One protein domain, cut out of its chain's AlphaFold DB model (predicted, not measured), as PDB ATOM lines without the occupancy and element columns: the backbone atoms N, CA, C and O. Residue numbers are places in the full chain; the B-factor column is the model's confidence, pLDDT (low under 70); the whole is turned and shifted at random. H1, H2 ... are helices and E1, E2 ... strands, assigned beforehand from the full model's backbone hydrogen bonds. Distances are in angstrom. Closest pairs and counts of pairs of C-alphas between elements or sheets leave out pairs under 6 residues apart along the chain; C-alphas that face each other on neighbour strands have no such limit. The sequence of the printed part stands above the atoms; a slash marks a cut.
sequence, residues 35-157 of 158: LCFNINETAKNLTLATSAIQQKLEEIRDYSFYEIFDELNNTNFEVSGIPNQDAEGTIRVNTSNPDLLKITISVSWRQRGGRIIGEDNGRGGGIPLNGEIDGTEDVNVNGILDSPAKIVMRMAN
ATOM      1  N   LEU A  35     -56.220 -23.946 -11.708       92.75
ATOM      2  CA  LEU A  35     -56.296 -25.405 -11.614       92.75
ATOM      3  C   LEU A  35     -55.054 -26.080 -12.219       92.75
ATOM      4  O   LEU A  35     -54.504 -27.001 -11.614       92.75
ATOM      5  N   CYS A  36     -54.576 -25.602 -13.369       94.75
ATOM      6  CA  CYS A  36     -53.367 -26.120 -14.004       94.75
ATOM      7  C   CYS A  36     -52.119 -25.961 -13.120       94.75
ATOM      8  O   CYS A  36     -51.296 -26.874 -13.106       94.75
ATOM      9  N   PHE A  37     -51.985 -24.875 -12.345       91.62
ATOM     10  CA  PHE A  37     -50.880 -24.752 -11.375       91.62
ATOM     11  C   PHE A  37     -50.931 -25.835 -10.309       91.62
ATOM     12  O   PHE A  37     -49.919 -26.487 -10.063       91.62
ATOM     13  N   ASN A  38     -52.106 -26.067  -9.720       90.94
ATOM     14  CA  ASN A  38     -52.268 -27.084  -8.683       90.94
ATOM     15  C   ASN A  38     -51.980 -28.492  -9.224       90.94
ATOM     16  O   ASN A  38     -51.335 -29.301  -8.556       90.94
ATOM     17  N   ILE A  39     -52.418 -28.789 -10.452       93.00
ATOM     18  CA  ILE A  39     -52.131 -30.071 -11.111       93.00
ATOM     19  C   ILE A  39     -50.631 -30.219 -11.376       93.00
ATOM     20  O   ILE A  39     -50.071 -31.273 -11.084       93.00
ATOM     21  N   ASN A  40     -49.967 -29.175 -11.882       94.31
ATOM     22  CA  ASN A  40     -48.528 -29.201 -12.144       94.31
ATOM     23  C   ASN A  40     -47.729 -29.416 -10.846       94.31
ATOM     24  O   ASN A  40     -46.854 -30.277 -10.787       94.31
ATOM     25  N   GLU A  41     -48.091 -28.722  -9.766       92.56
ATOM     26  CA  GLU A  41     -47.486 -28.939  -8.451       92.56
ATOM     27  C   GLU A  41     -47.704 -30.370  -7.940       92.56
ATOM     28  O   GLU A  41     -46.755 -31.007  -7.483       92.56
ATOM     29  N   THR A  42     -48.928 -30.896  -8.063       93.00
ATOM     30  CA  THR A  42     -49.247 -32.285  -7.693       93.00
ATOM     31  C   THR A  42     -48.382 -33.270  -8.468       93.00
ATOM     32  O   THR A  42     -47.802 -34.171  -7.871       93.00
ATOM     33  N   ALA A  43     -48.272 -33.088  -9.786       95.19
ATOM     34  CA  ALA A  43     -47.484 -33.953 -10.654       95.19
ATOM     35  C   ALA A  43     -45.999 -33.913 -10.278       95.19
ATOM     36  O   ALA A  43     -45.382 -34.962 -10.124       95.19
ATOM     37  N   LYS A  44     -45.449 -32.714 -10.046       95.19
ATOM     38  CA  LYS A  44     -44.063 -32.530  -9.606       95.19
ATOM     39  C   LYS A  44     -43.790 -33.248  -8.282       95.19
ATOM     40  O   LYS A  44     -42.832 -34.011  -8.194       95.19
ATOM     41  N   ASN A  45     -44.619 -33.026  -7.262       95.25
ATOM     42  CA  ASN A  45     -44.421 -33.648  -5.950       95.25
ATOM     43  C   ASN A  45     -44.622 -35.168  -6.011       95.25
ATOM     44  O   ASN A  45     -43.863 -35.893  -5.383       95.25
ATOM     45  N   LEU A  46     -45.564 -35.661  -6.823       96.00
ATOM     46  CA  LEU A  46     -45.735 -37.094  -7.068       96.00
ATOM     47  C   LEU A  46     -44.484 -37.716  -7.708       96.00
ATOM     48  O   LEU A  46     -44.079 -38.810  -7.318       96.00
ATOM     49  N   THR A  47     -43.842 -37.029  -8.662       96.75
ATOM     50  CA  THR A  47     -42.564 -37.475  -9.240       96.75
ATOM     51  C   THR A  47     -41.457 -37.528  -8.186       96.75
ATOM     52  O   THR A  47     -40.757 -38.535  -8.113       96.75
ATOM     53  N   LEU A  48     -41.325 -36.497  -7.344       96.81
ATOM     54  CA  LEU A  48     -40.334 -36.472  -6.258       96.81
ATOM     55  C   LEU A  48     -40.584 -37.587  -5.233       96.81
ATOM     56  O   LEU A  48     -39.671 -38.345  -4.922       96.81
ATOM     57  N   ALA A  49     -41.831 -37.752  -4.788       96.88
ATOM     58  CA  ALA A  49     -42.243 -38.814  -3.877       96.88
ATOM     59  C   ALA A  49     -41.943 -40.205  -4.452       96.88
ATOM     60  O   ALA A  49     -41.354 -41.044  -3.780       96.88
ATOM     61  N   THR A  50     -42.271 -40.439  -5.726       96.31
ATOM     62  CA  THR A  50     -41.979 -41.716  -6.399       96.31
ATOM     63  C   THR A  50     -40.477 -41.967  -6.502       96.31
ATOM     64  O   THR A  50     -40.031 -43.087  -6.269       96.31
ATOM     65  N   SER A  51     -39.687 -40.935  -6.811       96.62
ATOM     66  CA  SER A  51     -38.226 -41.038  -6.854       96.62
ATOM     67  C   SER A  51     -37.638 -41.367  -5.480       96.62
ATOM     68  O   SER A  51     -36.739 -42.199  -5.393       96.62
ATOM     69  N   ALA A  52     -38.154 -40.761  -4.407       96.50
ATOM     70  CA  ALA A  52     -37.716 -41.048  -3.043       96.50
ATOM     71  C   ALA A  52     -38.075 -42.482  -2.621       96.50
ATOM     72  O   ALA A  52     -37.241 -43.182  -2.052       96.50
ATOM     73  N   ILE A  53     -39.275 -42.960  -2.976       96.44
ATOM     74  CA  ILE A  53     -39.669 -44.359  -2.761       96.44
ATOM     75  C   ILE A  53     -38.737 -45.307  -3.523       96.44
ATOM     76  O   ILE A  53     -38.331 -46.324  -2.973       96.44
ATOM     77  N   GLN A  54     -38.389 -44.995  -4.776       95.31
ATOM     78  CA  GLN A  54     -37.459 -45.813  -5.561       95.31
ATOM     79  C   GLN A  54     -36.075 -45.871  -4.916       95.31
ATOM     80  O   GLN A  54     -35.528 -46.959  -4.777       95.31
ATOM     81  N   GLN A  55     -35.538 -44.732  -4.474       95.25
ATOM     82  CA  GLN A  55     -34.267 -44.693  -3.755       95.25
ATOM     83  C   GLN A  55     -34.328 -45.550  -2.484       95.25
ATOM     84  O   GLN A  55     -33.461 -46.393  -2.270       95.25
ATOM     85  N   LYS A  56     -35.386 -45.392  -1.682       94.75
ATOM     86  CA  LYS A  56     -35.567 -46.180  -0.463       94.75
ATOM     87  C   LYS A  56     -35.708 -47.670  -0.765       94.75
ATOM     88  O   LYS A  56     -35.189 -48.493  -0.028       94.75
ATOM     89  N   LEU A  57     -36.367 -48.034  -1.862       94.06
ATOM     90  CA  LEU A  57     -36.495 -49.425  -2.284       94.06
ATOM     91  C   LEU A  57     -35.140 -50.048  -2.636       94.06
ATOM     92  O   LEU A  57     -34.934 -51.217  -2.324       94.06
ATOM     93  N   GLU A  58     -34.235 -49.299  -3.271       93.31
ATOM     94  CA  GLU A  58     -32.869 -49.776  -3.515       93.31
ATOM     95  C   GLU A  58     -32.101 -49.950  -2.201       93.31
ATOM     96  O   GLU A  58     -31.479 -50.988  -2.016       93.31
ATOM     97  N   GLU A  59     -32.231 -49.022  -1.248       93.25
ATOM     98  CA  GLU A  59     -31.630 -49.178   0.085       93.25
ATOM     99  C   GLU A  59     -32.151 -50.441   0.794       93.25
ATOM    100  O   GLU A  59     -31.365 -51.215   1.324       93.25
ATOM    101  N   ILE A  60     -33.461 -50.717   0.730       93.12
ATOM    102  CA  ILE A  60     -34.086 -51.907   1.338       93.12
ATOM    103  C   ILE A  60     -33.583 -53.218   0.711       93.12
ATOM    104  O   ILE A  60     -33.606 -54.259   1.369       93.12
ATOM    105  N   ARG A  61     -33.123 -53.213  -0.547       90.12
ATOM    106  CA  ARG A  61     -32.591 -54.429  -1.193       90.12
ATOM    107  C   ARG A  61     -31.288 -54.918  -0.578       90.12
ATOM    108  O   ARG A  61     -30.993 -56.103  -0.728       90.12
ATOM    109  N   ASP A  62     -30.551 -54.040   0.092       91.62
ATOM    110  CA  ASP A  62     -29.282 -54.381   0.729       91.62
ATOM    111  C   ASP A  62     -29.470 -54.983   2.135       91.62
ATOM    112  O   ASP A  62     -28.521 -55.523   2.699       91.62
ATOM    113  N   TYR A  63     -30.694 -54.955   2.682       92.12
ATOM    114  CA  TYR A  63     -31.025 -55.552   3.978       92.12
ATOM    115  C   TYR A  63     -31.262 -57.059   3.869       92.12
ATOM    116  O   TYR A  63     -31.843 -57.558   2.897       92.12
ATOM    117  N   SER A  64     -30.880 -57.804   4.909       91.50
ATOM    118  CA  SER A  64     -31.261 -59.212   5.020       91.50
ATOM    119  C   SER A  64     -32.736 -59.372   5.404       91.50
ATOM    120  O   SER A  64     -33.350 -58.492   6.004       91.50
ATOM    121  N   PHE A  65     -33.314 -60.541   5.102       90.94
ATOM    122  CA  PHE A  65     -34.718 -60.845   5.412       90.94
ATOM    123  C   PHE A  65     -35.067 -60.612   6.891       90.94
ATOM    124  O   PHE A  65     -36.151 -60.126   7.199       90.94
ATOM    125  N   TYR A  66     -34.150 -60.941   7.802       88.75
ATOM    126  CA  TYR A  66     -34.384 -60.842   9.242       88.75
ATOM    127  C   TYR A  66     -34.242 -59.408   9.771       88.75
ATOM    128  O   TYR A  66     -34.969 -59.036  10.684       88.75
ATOM    129  N   GLU A  67     -33.382 -58.584   9.166       91.75
ATOM    130  CA  GLU A  67     -33.171 -57.187   9.583       91.75
ATOM    131  C   GLU A  67     -34.326 -56.271   9.159       91.75
ATOM    132  O   GLU A  67     -34.624 -55.297   9.842       91.75
ATOM    133  N   ILE A  68     -35.029 -56.583   8.063       91.69
ATOM    134  CA  ILE A  68     -36.072 -55.703   7.507       91.69
ATOM    135  C   ILE A  68     -37.177 -55.388   8.516       91.69
ATOM    136  O   ILE A  68     -37.639 -54.250   8.583       91.69
ATOM    137  N   PHE A  69     -37.657 -56.379   9.266       91.00
ATOM    138  CA  PHE A  69     -38.728 -56.118  10.225       91.00
ATOM    139  C   PHE A  69     -38.227 -55.299  11.415       91.00
ATOM    140  O   PHE A  69     -38.892 -54.342  11.803       91.00
ATOM    141  N   ASP A  70     -37.064 -55.650  11.958       90.62
ATOM    142  CA  ASP A  70     -36.542 -55.027  13.173       90.62
ATOM    143  C   ASP A  70     -36.031 -53.600  12.924       90.62
ATOM    144  O   ASP A  70     -36.198 -52.733  13.781       90.62
ATOM    145  N   GLU A  71     -35.450 -53.333  11.750       92.12
ATOM    146  CA  GLU A  71     -34.827 -52.040  11.445       92.12
ATOM    147  C   GLU A  71     -35.723 -51.074  10.665       92.12
ATOM    148  O   GLU A  71     -35.530 -49.866  10.774       92.12
ATOM    149  N   LEU A  72     -36.685 -51.564   9.872       93.69
ATOM    150  CA  LEU A  72     -37.447 -50.708   8.950       93.69
ATOM    151  C   LEU A  72     -38.930 -50.583   9.290       93.69
ATOM    152  O   LEU A  72     -39.590 -49.662   8.801       93.69
ATOM    153  N   ASN A  73     -39.497 -51.492  10.080       93.19
ATOM    154  CA  ASN A  73     -40.923 -51.434  10.371       93.19
ATOM    155  C   ASN A  73     -41.274 -50.209  11.229       93.19
ATOM    156  O   ASN A  73     -40.657 -49.979  12.263       93.19
ATOM    157  N   ASN A  74     -42.310 -49.467  10.823       92.25
ATOM    158  CA  ASN A  74     -42.732 -48.213  11.458       92.25
ATOM    159  C   ASN A  74     -41.622 -47.151  11.492       92.25
ATOM    160  O   ASN A  74     -41.542 -46.364  12.428       92.25
ATOM    161  N   THR A  75     -40.757 -47.146  10.480       94.56
ATOM    162  CA  THR A  75     -39.773 -46.079  10.307       94.56
ATOM    163  C   THR A  75     -40.221 -45.091   9.251       94.56
ATOM    164  O   THR A  75     -40.989 -45.423   8.335       94.56
ATOM    165  N   ASN A  76     -39.679 -43.882   9.368       94.44
ATOM    166  CA  ASN A  76     -39.944 -42.803   8.443       94.44
ATOM    167  C   ASN A  76     -38.675 -42.367   7.713       94.44
ATOM    168  O   ASN A  76     -37.551 -42.676   8.120       94.44
ATOM    169  N   PHE A  77     -38.849 -41.635   6.619       94.44
ATOM    170  CA  PHE A  77     -37.749 -41.053   5.869       94.44
ATOM    171  C   PHE A  77     -38.147 -39.743   5.193       94.44
ATOM    172  O   PHE A  77     -39.288 -39.544   4.774       94.44
ATOM    173  N   GLU A  78     -37.155 -38.874   5.020       92.94
ATOM    174  CA  GLU A  78     -37.332 -37.589   4.357       92.94
ATOM    175  C   GLU A  78     -37.427 -37.743   2.833       92.94
ATOM    176  O   GLU A  78     -36.737 -38.556   2.205       92.94
ATOM    177  N   VAL A  79     -38.255 -36.908   2.209       94.06
ATOM    178  CA  VAL A  79     -38.467 -36.912   0.759       94.06
ATOM    179  C   VAL A  79     -37.599 -35.842   0.115       94.06
ATOM    180  O   VAL A  79     -37.901 -34.651   0.169       94.06
ATOM    181  N   SER A  80     -36.524 -36.269  -0.549       91.06
ATOM    182  CA  SER A  80     -35.599 -35.340  -1.202       91.06
ATOM    183  C   SER A  80     -36.314 -34.430  -2.213       91.06
ATOM    184  O   SER A  80     -37.055 -34.884  -3.088       91.06
ATOM    185  N   GLY A  81     -36.086 -33.120  -2.091       88.44
ATOM    186  CA  GLY A  81     -36.688 -32.099  -2.955       88.44
ATOM    187  C   GLY A  81     -38.029 -31.534  -2.471       88.44
ATOM    188  O   GLY A  81     -38.539 -30.605  -3.104       88.44
ATOM    189  N   ILE A  82     -38.577 -32.027  -1.354       89.88
ATOM    190  CA  ILE A  82     -39.711 -31.420  -0.641       89.88
ATOM    191  C   ILE A  82     -39.240 -31.040   0.777       89.88
ATOM    192  O   ILE A  82     -38.495 -31.806   1.377       89.88
ATOM    193  N   PRO A  83     -39.596 -29.859   1.322       87.88
ATOM    194  CA  PRO A  83     -39.195 -29.476   2.679       87.88
ATOM    195  C   PRO A  83     -39.655 -30.477   3.754       87.88
ATOM    196  O   PRO A  83     -40.776 -30.975   3.681       87.88
ATOM    197  N   ASN A  84     -38.843 -30.673   4.802       75.38
ATOM    198  CA  ASN A  84     -39.004 -31.693   5.863       75.38
ATOM    199  C   ASN A  84     -40.243 -31.526   6.780       75.38
ATOM    200  O   ASN A  84     -40.347 -32.178   7.805       75.38
ATOM    201  N   GLN A  85     -41.169 -30.618   6.462       86.06
ATOM    202  CA  GLN A  85     -42.468 -30.457   7.147       86.06
ATOM    203  C   GLN A  85     -43.653 -30.492   6.172       86.06
ATOM    204  O   GLN A  85     -44.811 -30.321   6.563       86.06
ATOM    205  N   ASP A  86     -43.343 -30.655   4.889       93.50
ATOM    206  CA  ASP A  86     -44.290 -30.693   3.789       93.50
ATOM    207  C   ASP A  86     -44.275 -32.056   3.093       93.50
ATOM    208  O   ASP A  86     -45.022 -32.239   2.138       93.50
ATOM    209  N   ALA A  87     -43.475 -33.022   3.545       95.88
ATOM    210  CA  ALA A  87     -43.585 -34.412   3.129       95.88
ATOM    211  C   ALA A  87     -43.010 -35.356   4.175       95.88
ATOM    212  O   ALA A  87     -42.012 -35.022   4.806       95.88
ATOM    213  N   GLU A  88     -43.612 -36.537   4.269       96.12
ATOM    214  CA  GLU A  88     -43.161 -37.621   5.131       96.12
ATOM    215  C   GLU A  88     -43.315 -38.958   4.401       96.12
ATOM    216  O   GLU A  88     -44.361 -39.255   3.810       96.12
ATOM    217  N   GLY A  89     -42.242 -39.747   4.387       96.31
ATOM    218  CA  GLY A  89     -42.234 -41.112   3.880       96.31
ATOM    219  C   GLY A  89     -42.320 -42.115   5.020       96.31
ATOM    220  O   GLY A  89     -41.646 -41.946   6.024       96.31
ATOM    221  N   THR A  90     -43.103 -43.177   4.860       96.38
ATOM    222  CA  THR A  90     -43.325 -44.206   5.882       96.38
ATOM    223  C   THR A  90     -43.113 -45.603   5.329       96.38
ATOM    224  O   THR A  90     -43.403 -45.884   4.160       96.38
ATOM    225  N   ILE A  91     -42.601 -46.493   6.179       96.38
ATOM    226  CA  ILE A  91     -42.339 -47.894   5.854       96.38
ATOM    227  C   ILE A  91     -43.112 -48.784   6.828       96.38
ATOM    228  O   ILE A  91     -42.962 -48.696   8.047       96.38
ATOM    229  N   ARG A  92     -43.945 -49.674   6.284       95.00
ATOM    230  CA  ARG A  92     -44.717 -50.660   7.050       95.00
ATOM    231  C   ARG A  92     -44.425 -52.062   6.554       95.00
ATOM    232  O   ARG A  92     -44.601 -52.361   5.370       95.00
ATOM    233  N   VAL A  93     -44.007 -52.932   7.464       94.56
ATOM    234  CA  VAL A  93     -43.657 -54.320   7.168       94.56
ATOM    235  C   VAL A  93     -44.694 -55.231   7.804       94.56
ATOM    236  O   VAL A  93     -44.901 -55.234   9.013       94.56
ATOM    237  N   ASN A  94     -45.350 -56.038   6.979       93.31
ATOM    238  CA  ASN A  94     -46.239 -57.088   7.445       93.31
ATOM    239  C   ASN A  94     -45.517 -58.442   7.400       93.31
ATOM    240  O   ASN A  94     -45.038 -58.866   6.345       93.31
ATOM    241  N   THR A  95     -45.489 -59.105   8.557       92.62
ATOM    242  CA  THR A  95     -44.861 -60.409   8.830       92.62
ATOM    243  C   THR A  95     -45.885 -61.529   9.024       92.62
ATOM    244  O   THR A  95     -45.565 -62.578   9.574       92.62
ATOM    245  N   SER A  96     -47.141 -61.349   8.588       91.69
ATOM    246  CA  SER A  96     -48.190 -62.362   8.790       91.69
ATOM    247  C   SER A  96     -47.857 -63.711   8.141       91.69
ATOM    248  O   SER A  96     -48.420 -64.729   8.534       91.69
ATOM    249  N   ASN A  97     -46.952 -63.727   7.158       89.56
ATOM    250  CA  ASN A  97     -46.344 -64.939   6.631       89.56
ATOM    251  C   ASN A  97     -44.861 -64.994   7.061       89.56
ATOM    252  O   ASN A  97     -44.118 -64.072   6.720       89.56
ATOM    253  N   PRO A  98     -44.416 -66.056   7.764       87.56
ATOM    254  CA  PRO A  98     -43.040 -66.164   8.255       87.56
ATOM    255  C   PRO A  98     -41.988 -66.240   7.139       87.56
ATOM    256  O   PRO A  98     -40.847 -65.852   7.364       87.56
ATOM    257  N   ASP A  99     -42.368 -66.685   5.938       91.19
ATOM    258  CA  ASP A  99     -41.463 -66.840   4.792       91.19
ATOM    259  C   ASP A  99     -41.610 -65.711   3.759       91.19
ATOM    260  O   ASP A  99     -40.947 -65.720   2.721       91.19
ATOM    261  N   LEU A 100     -42.501 -64.742   4.000       92.88
ATOM    262  CA  LEU A 100     -42.810 -63.683   3.042       92.88
ATOM    263  C   LEU A 100     -43.154 -62.372   3.747       92.88
ATOM    264  O   LEU A 100     -44.261 -62.191   4.253       92.88
ATOM    265  N   LEU A 101     -42.243 -61.408   3.659       93.81
ATOM    266  CA  LEU A 101     -42.486 -60.046   4.113       93.81
ATOM    267  C   LEU A 101     -43.226 -59.263   3.040       93.81
ATOM    268  O   LEU A 101     -42.833 -59.263   1.869       93.81
ATOM    269  N   LYS A 102     -44.279 -58.547   3.435       94.81
ATOM    270  CA  LYS A 102     -44.914 -57.517   2.604       94.81
ATOM    271  C   LYS A 102     -44.491 -56.153   3.134       94.81
ATOM    272  O   LYS A 102     -44.962 -55.727   4.182       94.81
ATOM    273  N   ILE A 103     -43.646 -55.467   2.378       94.94
ATOM    274  CA  ILE A 103     -43.130 -54.142   2.720       94.94
ATOM    275  C   ILE A 103     -43.934 -53.124   1.916       94.94
ATOM    276  O   ILE A 103     -44.055 -53.237   0.693       94.94
ATOM    277  N   THR A 104     -44.520 -52.157   2.603       96.19
ATOM    278  CA  THR A 104     -45.283 -51.064   2.007       96.19
ATOM    279  C   THR A 104     -44.562 -49.765   2.300       96.19
ATOM    280  O   THR A 104     -44.290 -49.466   3.456       96.19
ATOM    281  N   ILE A 105     -44.248 -49.022   1.244       96.75
ATOM    282  CA  ILE A 105     -43.620 -47.710   1.326       96.75
ATOM    283  C   ILE A 105     -44.622 -46.704   0.781       96.75
ATOM    284  O   ILE A 105     -45.123 -46.865  -0.339       96.75
ATOM    285  N   SER A 106     -44.908 -45.678   1.562       96.81
ATOM    286  CA  SER A 106     -45.883 -44.635   1.254       96.81
ATOM    287  C   SER A 106     -45.273 -43.273   1.521       96.81
ATOM    288  O   SER A 106     -44.459 -43.129   2.422       96.81
ATOM    289  N   VAL A 107     -45.652 -42.273   0.734       97.56
ATOM    290  CA  VAL A 107     -45.216 -40.889   0.951       97.56
ATOM    291  C   VAL A 107     -46.421 -39.971   0.946       97.56
ATOM    292  O   VAL A 107     -47.141 -39.914  -0.053       97.56
ATOM    293  N   SER A 108     -46.602 -39.211   2.014       96.88
ATOM    294  CA  SER A 108     -47.609 -38.156   2.117       96.88
ATOM    295  C   SER A 108     -46.943 -36.790   1.990       96.88
ATOM    296  O   SER A 108     -45.779 -36.628   2.348       96.88
ATOM    297  N   TRP A 109     -47.641 -35.795   1.439       96.69
ATOM    298  CA  TRP A 109     -47.074 -34.450   1.284       96.69
ATOM    299  C   TRP A 109     -48.114 -33.334   1.292       96.69
ATOM    300  O   TRP A 109     -49.257 -33.511   0.872       96.69
ATOM    301  N   ARG A 110     -47.697 -32.140   1.703       95.69
ATOM    302  CA  ARG A 110     -48.465 -30.899   1.670       95.69
ATOM    303  C   ARG A 110     -48.257 -30.162   0.346       95.69
ATOM    304  O   ARG A 110     -47.158 -30.066  -0.193       95.69
ATOM    305  N   GLN A 111     -49.344 -29.629  -0.195       92.69
ATOM    306  CA  GLN A 111     -49.344 -28.706  -1.329       92.69
ATOM    307  C   GLN A 111     -49.290 -27.263  -0.828       92.69
ATOM    308  O   GLN A 111     -49.730 -26.980   0.286       92.69
ATOM    309  N   ARG A 112     -48.874 -26.308  -1.666       85.38
ATOM    310  CA  ARG A 112     -48.869 -24.869  -1.322       85.38
ATOM    311  C   ARG A 112     -50.202 -24.339  -0.791       85.38
ATOM    312  O   ARG A 112     -50.207 -23.411   0.007       85.38
ATOM    313  N   GLY A 113     -51.325 -24.927  -1.205       84.50
ATOM    314  CA  GLY A 113     -52.659 -24.599  -0.690       84.50
ATOM    315  C   GLY A 113     -52.972 -25.145   0.713       84.50
ATOM    316  O   GLY A 113     -54.121 -25.073   1.132       84.50
ATOM    317  N   GLY A 114     -52.006 -25.757   1.405       89.31
ATOM    318  CA  GLY A 114     -52.168 -26.377   2.726       89.31
ATOM    319  C   GLY A 114     -52.810 -27.767   2.702       89.31
ATOM    320  O   GLY A 114     -52.771 -28.483   3.697       89.31
ATOM    321  N   ARG A 115     -53.369 -28.181   1.560       91.88
ATOM    322  CA  ARG A 115     -53.931 -29.520   1.369       91.88
ATOM    323  C   ARG A 115     -52.829 -30.572   1.454       91.88
ATOM    324  O   ARG A 115     -51.839 -30.476   0.733       91.88
ATOM    325  N   ILE A 116     -53.053 -31.599   2.261       94.94
ATOM    326  CA  ILE A 116     -52.183 -32.770   2.337       94.94
ATOM    327  C   ILE A 116     -52.722 -33.865   1.412       94.94
ATOM    328  O   ILE A 116     -53.932 -34.065   1.287       94.94
ATOM    329  N   ILE A 117     -51.813 -34.516   0.696       95.25
ATOM    330  CA  ILE A 117     -52.055 -35.666  -0.163       95.25
ATOM    331  C   ILE A 117     -51.532 -36.897   0.568       95.25
ATOM    332  O   ILE A 117     -50.342 -36.967   0.856       95.25
ATOM    333  N   GLY A 118     -52.429 -37.843   0.838       95.12
ATOM    334  CA  GLY A 118     -52.163 -39.016   1.668       95.12
ATOM    335  C   GLY A 118     -53.028 -39.034   2.929       95.12
ATOM    336  O   GLY A 118     -53.786 -38.092   3.197       95.12
ATOM    337  N   GLU A 119     -52.952 -40.138   3.659       95.31
ATOM    338  CA  GLU A 119     -53.698 -40.361   4.902       95.31
ATOM    339  C   GLU A 119     -53.058 -39.692   6.119       95.31
ATOM    340  O   GLU A 119     -53.791 -39.324   7.026       95.31
ATOM    341  N   ASP A 120     -51.755 -39.407   6.072       94.62
ATOM    342  CA  ASP A 120     -50.995 -38.678   7.105       94.62
ATOM    343  C   ASP A 120     -51.314 -37.168   7.071       94.62
ATOM    344  O   ASP A 120     -50.525 -36.328   6.628       94.62
ATOM    345  N   ASN A 121     -52.565 -36.824   7.374       94.25
ATOM    346  CA  ASN A 121     -53.166 -35.509   7.147       94.25
ATOM    347  C   ASN A 121     -53.734 -34.851   8.417       94.25
ATOM    348  O   ASN A 121     -54.365 -33.793   8.324       94.25
ATOM    349  N   GLY A 122     -53.499 -35.435   9.589       93.06
ATOM    350  CA  GLY A 122     -53.917 -34.964  10.907       93.06
ATOM    351  C   GLY A 122     -55.401 -35.173  11.215       93.06
ATOM    352  O   GLY A 122     -55.966 -34.525  12.107       93.06
ATOM    353  N   ARG A 123     -56.112 -36.011  10.451       93.06
ATOM    354  CA  ARG A 123     -57.560 -36.191  10.627       93.06
ATOM    355  C   ARG A 123     -57.880 -36.771  12.004       93.06
ATOM    356  O   ARG A 123     -57.273 -37.723  12.467       93.06
ATOM    357  N   GLY A 124     -58.921 -36.243  12.650       92.31
ATOM    358  CA  GLY A 124     -59.356 -36.725  13.969       92.31
ATOM    359  C   GLY A 124     -58.513 -36.228  15.143       92.31
ATOM    360  O   GLY A 124     -58.558 -36.845  16.201       92.31
ATOM    361  N   GLY A 125     -57.777 -35.123  14.973       92.44
ATOM    362  CA  GLY A 125     -56.909 -34.565  16.017       92.44
ATOM    363  C   GLY A 125     -55.485 -35.119  15.994       92.44
ATOM    364  O   GLY A 125     -54.762 -34.944  16.972       92.44
ATOM    365  N   GLY A 126     -55.122 -35.779  14.896       91.75
ATOM    366  CA  GLY A 126     -53.779 -36.251  14.609       91.75
ATOM    367  C   GLY A 126     -52.783 -35.139  14.296       91.75
ATOM    368  O   GLY A 126     -53.180 -33.992  14.044       91.75
ATOM    369  N   ILE A 127     -51.492 -35.464  14.299       93.50
ATOM    370  CA  ILE A 127     -50.435 -34.532  13.895       93.50
ATOM    371  C   ILE A 127     -50.071 -34.830  12.435       93.50
ATOM    372  O   ILE A 127     -49.471 -35.857  12.167       93.50
ATOM    373  N   PRO A 128     -50.360 -33.922  11.486       93.88
ATOM    374  CA  PRO A 128     -50.108 -34.186  10.076       93.88
ATOM    375  C   PRO A 128     -48.616 -34.287   9.751       93.88
ATOM    376  O   PRO A 128     -47.838 -33.433  10.187       93.88
ATOM    377  N   LEU A 129     -48.281 -35.188   8.828       94.38
ATOM    378  CA  LEU A 129     -46.939 -35.407   8.282       94.38
ATOM    379  C   LEU A 129     -45.920 -35.776   9.364       94.38
ATOM    380  O   LEU A 129     -44.821 -35.224   9.394       94.38
ATOM    381  N   ASN A 130     -46.307 -36.670  10.272       93.44
ATOM    382  CA  ASN A 130     -45.435 -37.219  11.316       93.44
ATOM    383  C   ASN A 130     -45.101 -38.707  11.101       93.44
ATOM    384  O   ASN A 130     -44.316 -39.265  11.865       93.44
ATOM    385  N   GLY A 131     -45.716 -39.348  10.103       92.44
ATOM    386  CA  GLY A 131     -45.528 -40.750   9.742       92.44
ATOM    387  C   GLY A 131     -46.089 -41.774  10.736       92.44
ATOM    388  O   GLY A 131     -45.953 -42.989  10.537       92.44
ATOM    389  N   GLU A 132     -46.774 -41.306  11.774       93.12
ATOM    390  CA  GLU A 132     -47.490 -42.133  12.735       93.12
ATOM    391  C   GLU A 132     -48.948 -42.278  12.307       93.12
ATOM    392  O   GLU A 132     -49.508 -41.393  11.680       93.12
ATOM    393  N   ILE A 133     -49.582 -43.411  12.625       92.56
ATOM    394  CA  ILE A 133     -51.044 -43.490  12.480       92.56
ATOM    395  C   ILE A 133     -51.643 -42.943  13.761       92.56
ATOM    396  O   ILE A 133     -51.623 -43.628  14.789       92.56
ATOM    397  N   ASP A 134     -52.201 -41.742  13.700       93.62
ATOM    398  CA  ASP A 134     -52.885 -41.139  14.831       93.62
ATOM    399  C   ASP A 134     -54.281 -40.604  14.458       93.62
ATOM    400  O   ASP A 134     -54.759 -40.685  13.322       93.62
ATOM    401  N   GLY A 135     -55.042 -40.204  15.483       90.75
ATOM    402  CA  GLY A 135     -56.420 -39.741  15.319       90.75
ATOM    403  C   GLY A 135     -57.320 -40.738  14.571       90.75
ATOM    404  O   GLY A 135     -57.675 -41.799  15.083       90.75
ATOM    405  N   THR A 136     -57.750 -40.344  13.370       92.12
ATOM    406  CA  THR A 136     -58.582 -41.135  12.439       92.12
ATOM    407  C   THR A 136     -58.046 -41.046  11.004       92.12
ATOM    408  O   THR A 136     -58.813 -40.932  10.043       92.12
ATOM    409  N   GLU A 137     -56.723 -41.012  10.873       93.62
ATOM    410  CA  GLU A 137     -56.006 -40.908   9.600       93.62
ATOM    411  C   GLU A 137     -56.120 -42.165   8.736       93.62
ATOM    412  O   GLU A 137     -56.401 -42.052   7.545       93.62
ATOM    413  N   ASP A 138     -55.989 -43.348   9.342       92.75
ATOM    414  CA  ASP A 138     -56.172 -44.640   8.671       92.75
ATOM    415  C   ASP A 138     -57.662 -44.868   8.370       92.75
ATOM    416  O   ASP A 138     -58.443 -45.353   9.197       92.75
ATOM    417  N   VAL A 139     -58.084 -44.452   7.174       90.62
ATOM    418  CA  VAL A 139     -59.499 -44.427   6.782       90.62
ATOM    419  C   VAL A 139     -60.047 -45.835   6.567       90.62
ATOM    420  O   VAL A 139     -61.236 -46.078   6.790       90.62
ATOM    421  N   ASN A 140     -59.211 -46.756   6.092       92.44
ATOM    422  CA  ASN A 140     -59.621 -48.112   5.737       92.44
ATOM    423  C   ASN A 140     -59.230 -49.166   6.792       92.44
ATOM    424  O   ASN A 140     -59.607 -50.331   6.643       92.44
ATOM    425  N   VAL A 141     -58.569 -48.740   7.871       92.62
ATOM    426  CA  VAL A 141     -58.177 -49.537   9.041       92.62
ATOM    427  C   VAL A 141     -57.243 -50.691   8.654       92.62
ATOM    428  O   VAL A 141     -57.378 -51.818   9.141       92.62
ATOM    429  N   ASN A 142     -56.316 -50.443   7.724       91.00
ATOM    430  CA  ASN A 142     -55.352 -51.444   7.257       91.00
ATOM    431  C   ASN A 142     -53.984 -51.370   7.967       91.00
ATOM    432  O   ASN A 142     -53.119 -52.207   7.687       91.00
ATOM    433  N   GLY A 143     -53.797 -50.416   8.883       90.31
ATOM    434  CA  GLY A 143     -52.563 -50.212   9.640       90.31
ATOM    435  C   GLY A 143     -51.430 -49.567   8.836       90.31
ATOM    436  O   GLY A 143     -50.261 -49.691   9.217       90.31
ATOM    437  N   ILE A 144     -51.740 -48.903   7.720       92.69
ATOM    438  CA  ILE A 144     -50.796 -48.226   6.825       92.69
ATOM    439  C   ILE A 144     -51.340 -46.829   6.502       92.69
ATOM    440  O   ILE A 144     -52.541 -46.647   6.382       92.69
ATOM    441  N   LEU A 145     -50.448 -45.851   6.331       94.38
ATOM    442  CA  LEU A 145     -50.804 -44.517   5.843       94.38
ATOM    443  C   LEU A 145     -50.835 -44.519   4.312       94.38
ATOM    444  O   LEU A 145     -49.799 -44.418   3.653       94.38
ATOM    445  N   ASP A 146     -52.014 -44.663   3.715       94.62
ATOM    446  CA  ASP A 146     -52.131 -44.753   2.265       94.62
ATOM    447  C   ASP A 146     -51.924 -43.407   1.553       94.62
ATOM    448  O   ASP A 146     -52.307 -42.331   2.007       94.62
ATOM    449  N   SER A 147     -51.329 -43.472   0.362       95.44
ATOM    450  CA  SER A 147     -51.085 -42.308  -0.489       95.44
ATOM    451  C   SER A 147     -51.112 -42.688  -1.976       95.44
ATOM    452  O   SER A 147     -50.849 -43.847  -2.316       95.44
ATOM    453  N   PRO A 148     -51.399 -41.740  -2.895       94.94
ATOM    454  CA  PRO A 148     -51.167 -41.928  -4.327       94.94
ATOM    455  C   PRO A 148     -49.722 -42.321  -4.671       94.94
ATOM    456  O   PRO A 148     -49.504 -43.024  -5.655       94.94
ATOM    457  N   ALA A 149     -48.743 -41.891  -3.868       96.00
ATOM    458  CA  ALA A 149     -47.363 -42.359  -3.952       96.00
ATOM    459  C   ALA A 149     -47.171 -43.527  -2.977       96.00
ATOM    460  O   ALA A 149     -46.811 -43.329  -1.817       96.00
ATOM    461  N   LYS A 150     -47.454 -44.746  -3.444       95.94
ATOM    462  CA  LYS A 150     -47.312 -45.970  -2.650       95.94
ATOM    463  C   LYS A 150     -46.793 -47.118  -3.500       95.94
ATOM    464  O   LYS A 150     -47.309 -47.374  -4.588       95.94
ATOM    465  N   ILE A 151     -45.819 -47.849  -2.972       95.94
ATOM    466  CA  ILE A 151     -45.319 -49.094  -3.555       95.94
ATOM    467  C   ILE A 151     -45.414 -50.202  -2.514       95.94
ATOM    468  O   ILE A 151     -45.117 -50.014  -1.338       95.94
ATOM    469  N   VAL A 152     -45.837 -51.379  -2.970       94.62
ATOM    470  CA  VAL A 152     -45.859 -52.601  -2.168       94.62
ATOM    471  C   VAL A 152     -44.901 -53.590  -2.807       94.62
ATOM    472  O   VAL A 152     -45.085 -53.973  -3.964       94.62
ATOM    473  N   MET A 153     -43.913 -54.037  -2.045       93.44
ATOM    474  CA  MET A 153     -42.992 -55.093  -2.443       93.44
ATOM    475  C   MET A 153     -43.164 -56.317  -1.547       93.44
ATOM    476  O   MET A 153     -43.683 -56.244  -0.431       93.44
ATOM    477  N   ARG A 154     -42.747 -57.468  -2.066       93.12
ATOM    478  CA  ARG A 154     -42.723 -58.719  -1.320       93.12
ATOM    479  C   ARG A 154     -41.333 -59.317  -1.396       93.12
ATOM    480  O   ARG A 154     -40.795 -59.443  -2.495       93.12
ATOM    481  N   MET A 155     -40.781 -59.682  -0.249       90.94
ATOM    482  CA  MET A 155     -39.493 -60.357  -0.150       90.94
ATOM    483  C   MET A 155     -39.711 -61.718   0.496       90.94
ATOM    484  O   MET A 155     -40.334 -61.804   1.551       90.94
ATOM    485  N   ALA A 156     -39.243 -62.771  -0.168       90.88
ATOM    486  CA  ALA A 156     -39.300 -64.126   0.358       90.88
ATOM    487  C   ALA A 156     -38.014 -64.452   1.119       90.88
ATOM    488  O   ALA A 156     -36.938 -63.988   0.727       90.88
ATOM    489  N   ASN A 157     -38.136 -65.271   2.157       88.25
ATOM    490  CA  ASN A 157     -36.989 -65.872   2.816       88.25
ATOM    491  C   ASN A 157     -36.334 -66.860   1.835       88.25
ATOM    492  O   ASN A 157     -37.034 -67.697   1.257       88.25
TER     493      ASN A 157
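AT A GLANCE: This is residues 35 to 157 of the 158 residues of an uncharacterized protein of Omnitrophica WOR_2 bacterium SM23_29 (UniProt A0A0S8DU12). A twisted sheet of four strands has long helix H1 and short H2 over one face; the loop of residues 111 to 148 bulges from the other. The printed part has 123 residues, with H1, H2, E1, E2, E3, E4 in chain order, class mixed. The antiparallel sheet runs E1 E2 E3 E4; the whole is compact, radius of gyration of the C-alphas 14.6 A, spanning 47 by 30 by 20 A.

IN THESE COORDINATES: E2, residues 87 to 97, spans 30.9 A; E3, 100 to 110, 33.3 A; E4, 149 to 156, 23.6 A, ending at (-39.300, -64.126, 0.358); E1, 75 to 77, 7.0 A. H1, 35 to 61, spans 38.9 A from C-alpha 35 at (-56.296, -25.405, -11.614); H2, 65 to 72, 11.1 A.

HOW THE PARTS SIT: E1 to E4 form a meander, each strand the antiparallel neighbour of the one before; within hydrogen-bond range are N 77 and O 89, 2.9 A, N 90 and O 106, 2.8 A, N 103 and O 153, 2.9 A. H1 lies over E3, closest C-alphas Ala 49 and Val 107, 6.0 A. H2, on the same face, lies over E2, closest C-alphas Phe 69 and Val 93, 6.1 A. Every O i to N i+4 pair is within range in H1, 2 of 4 in H2.

THE WHOLE: The farthest C-alphas, Leu 35 and Pro 98, are 47.2 A apart. The printed part has no cut; E3 to E4 is a long link; no printed residue is under 70 in pLDDT.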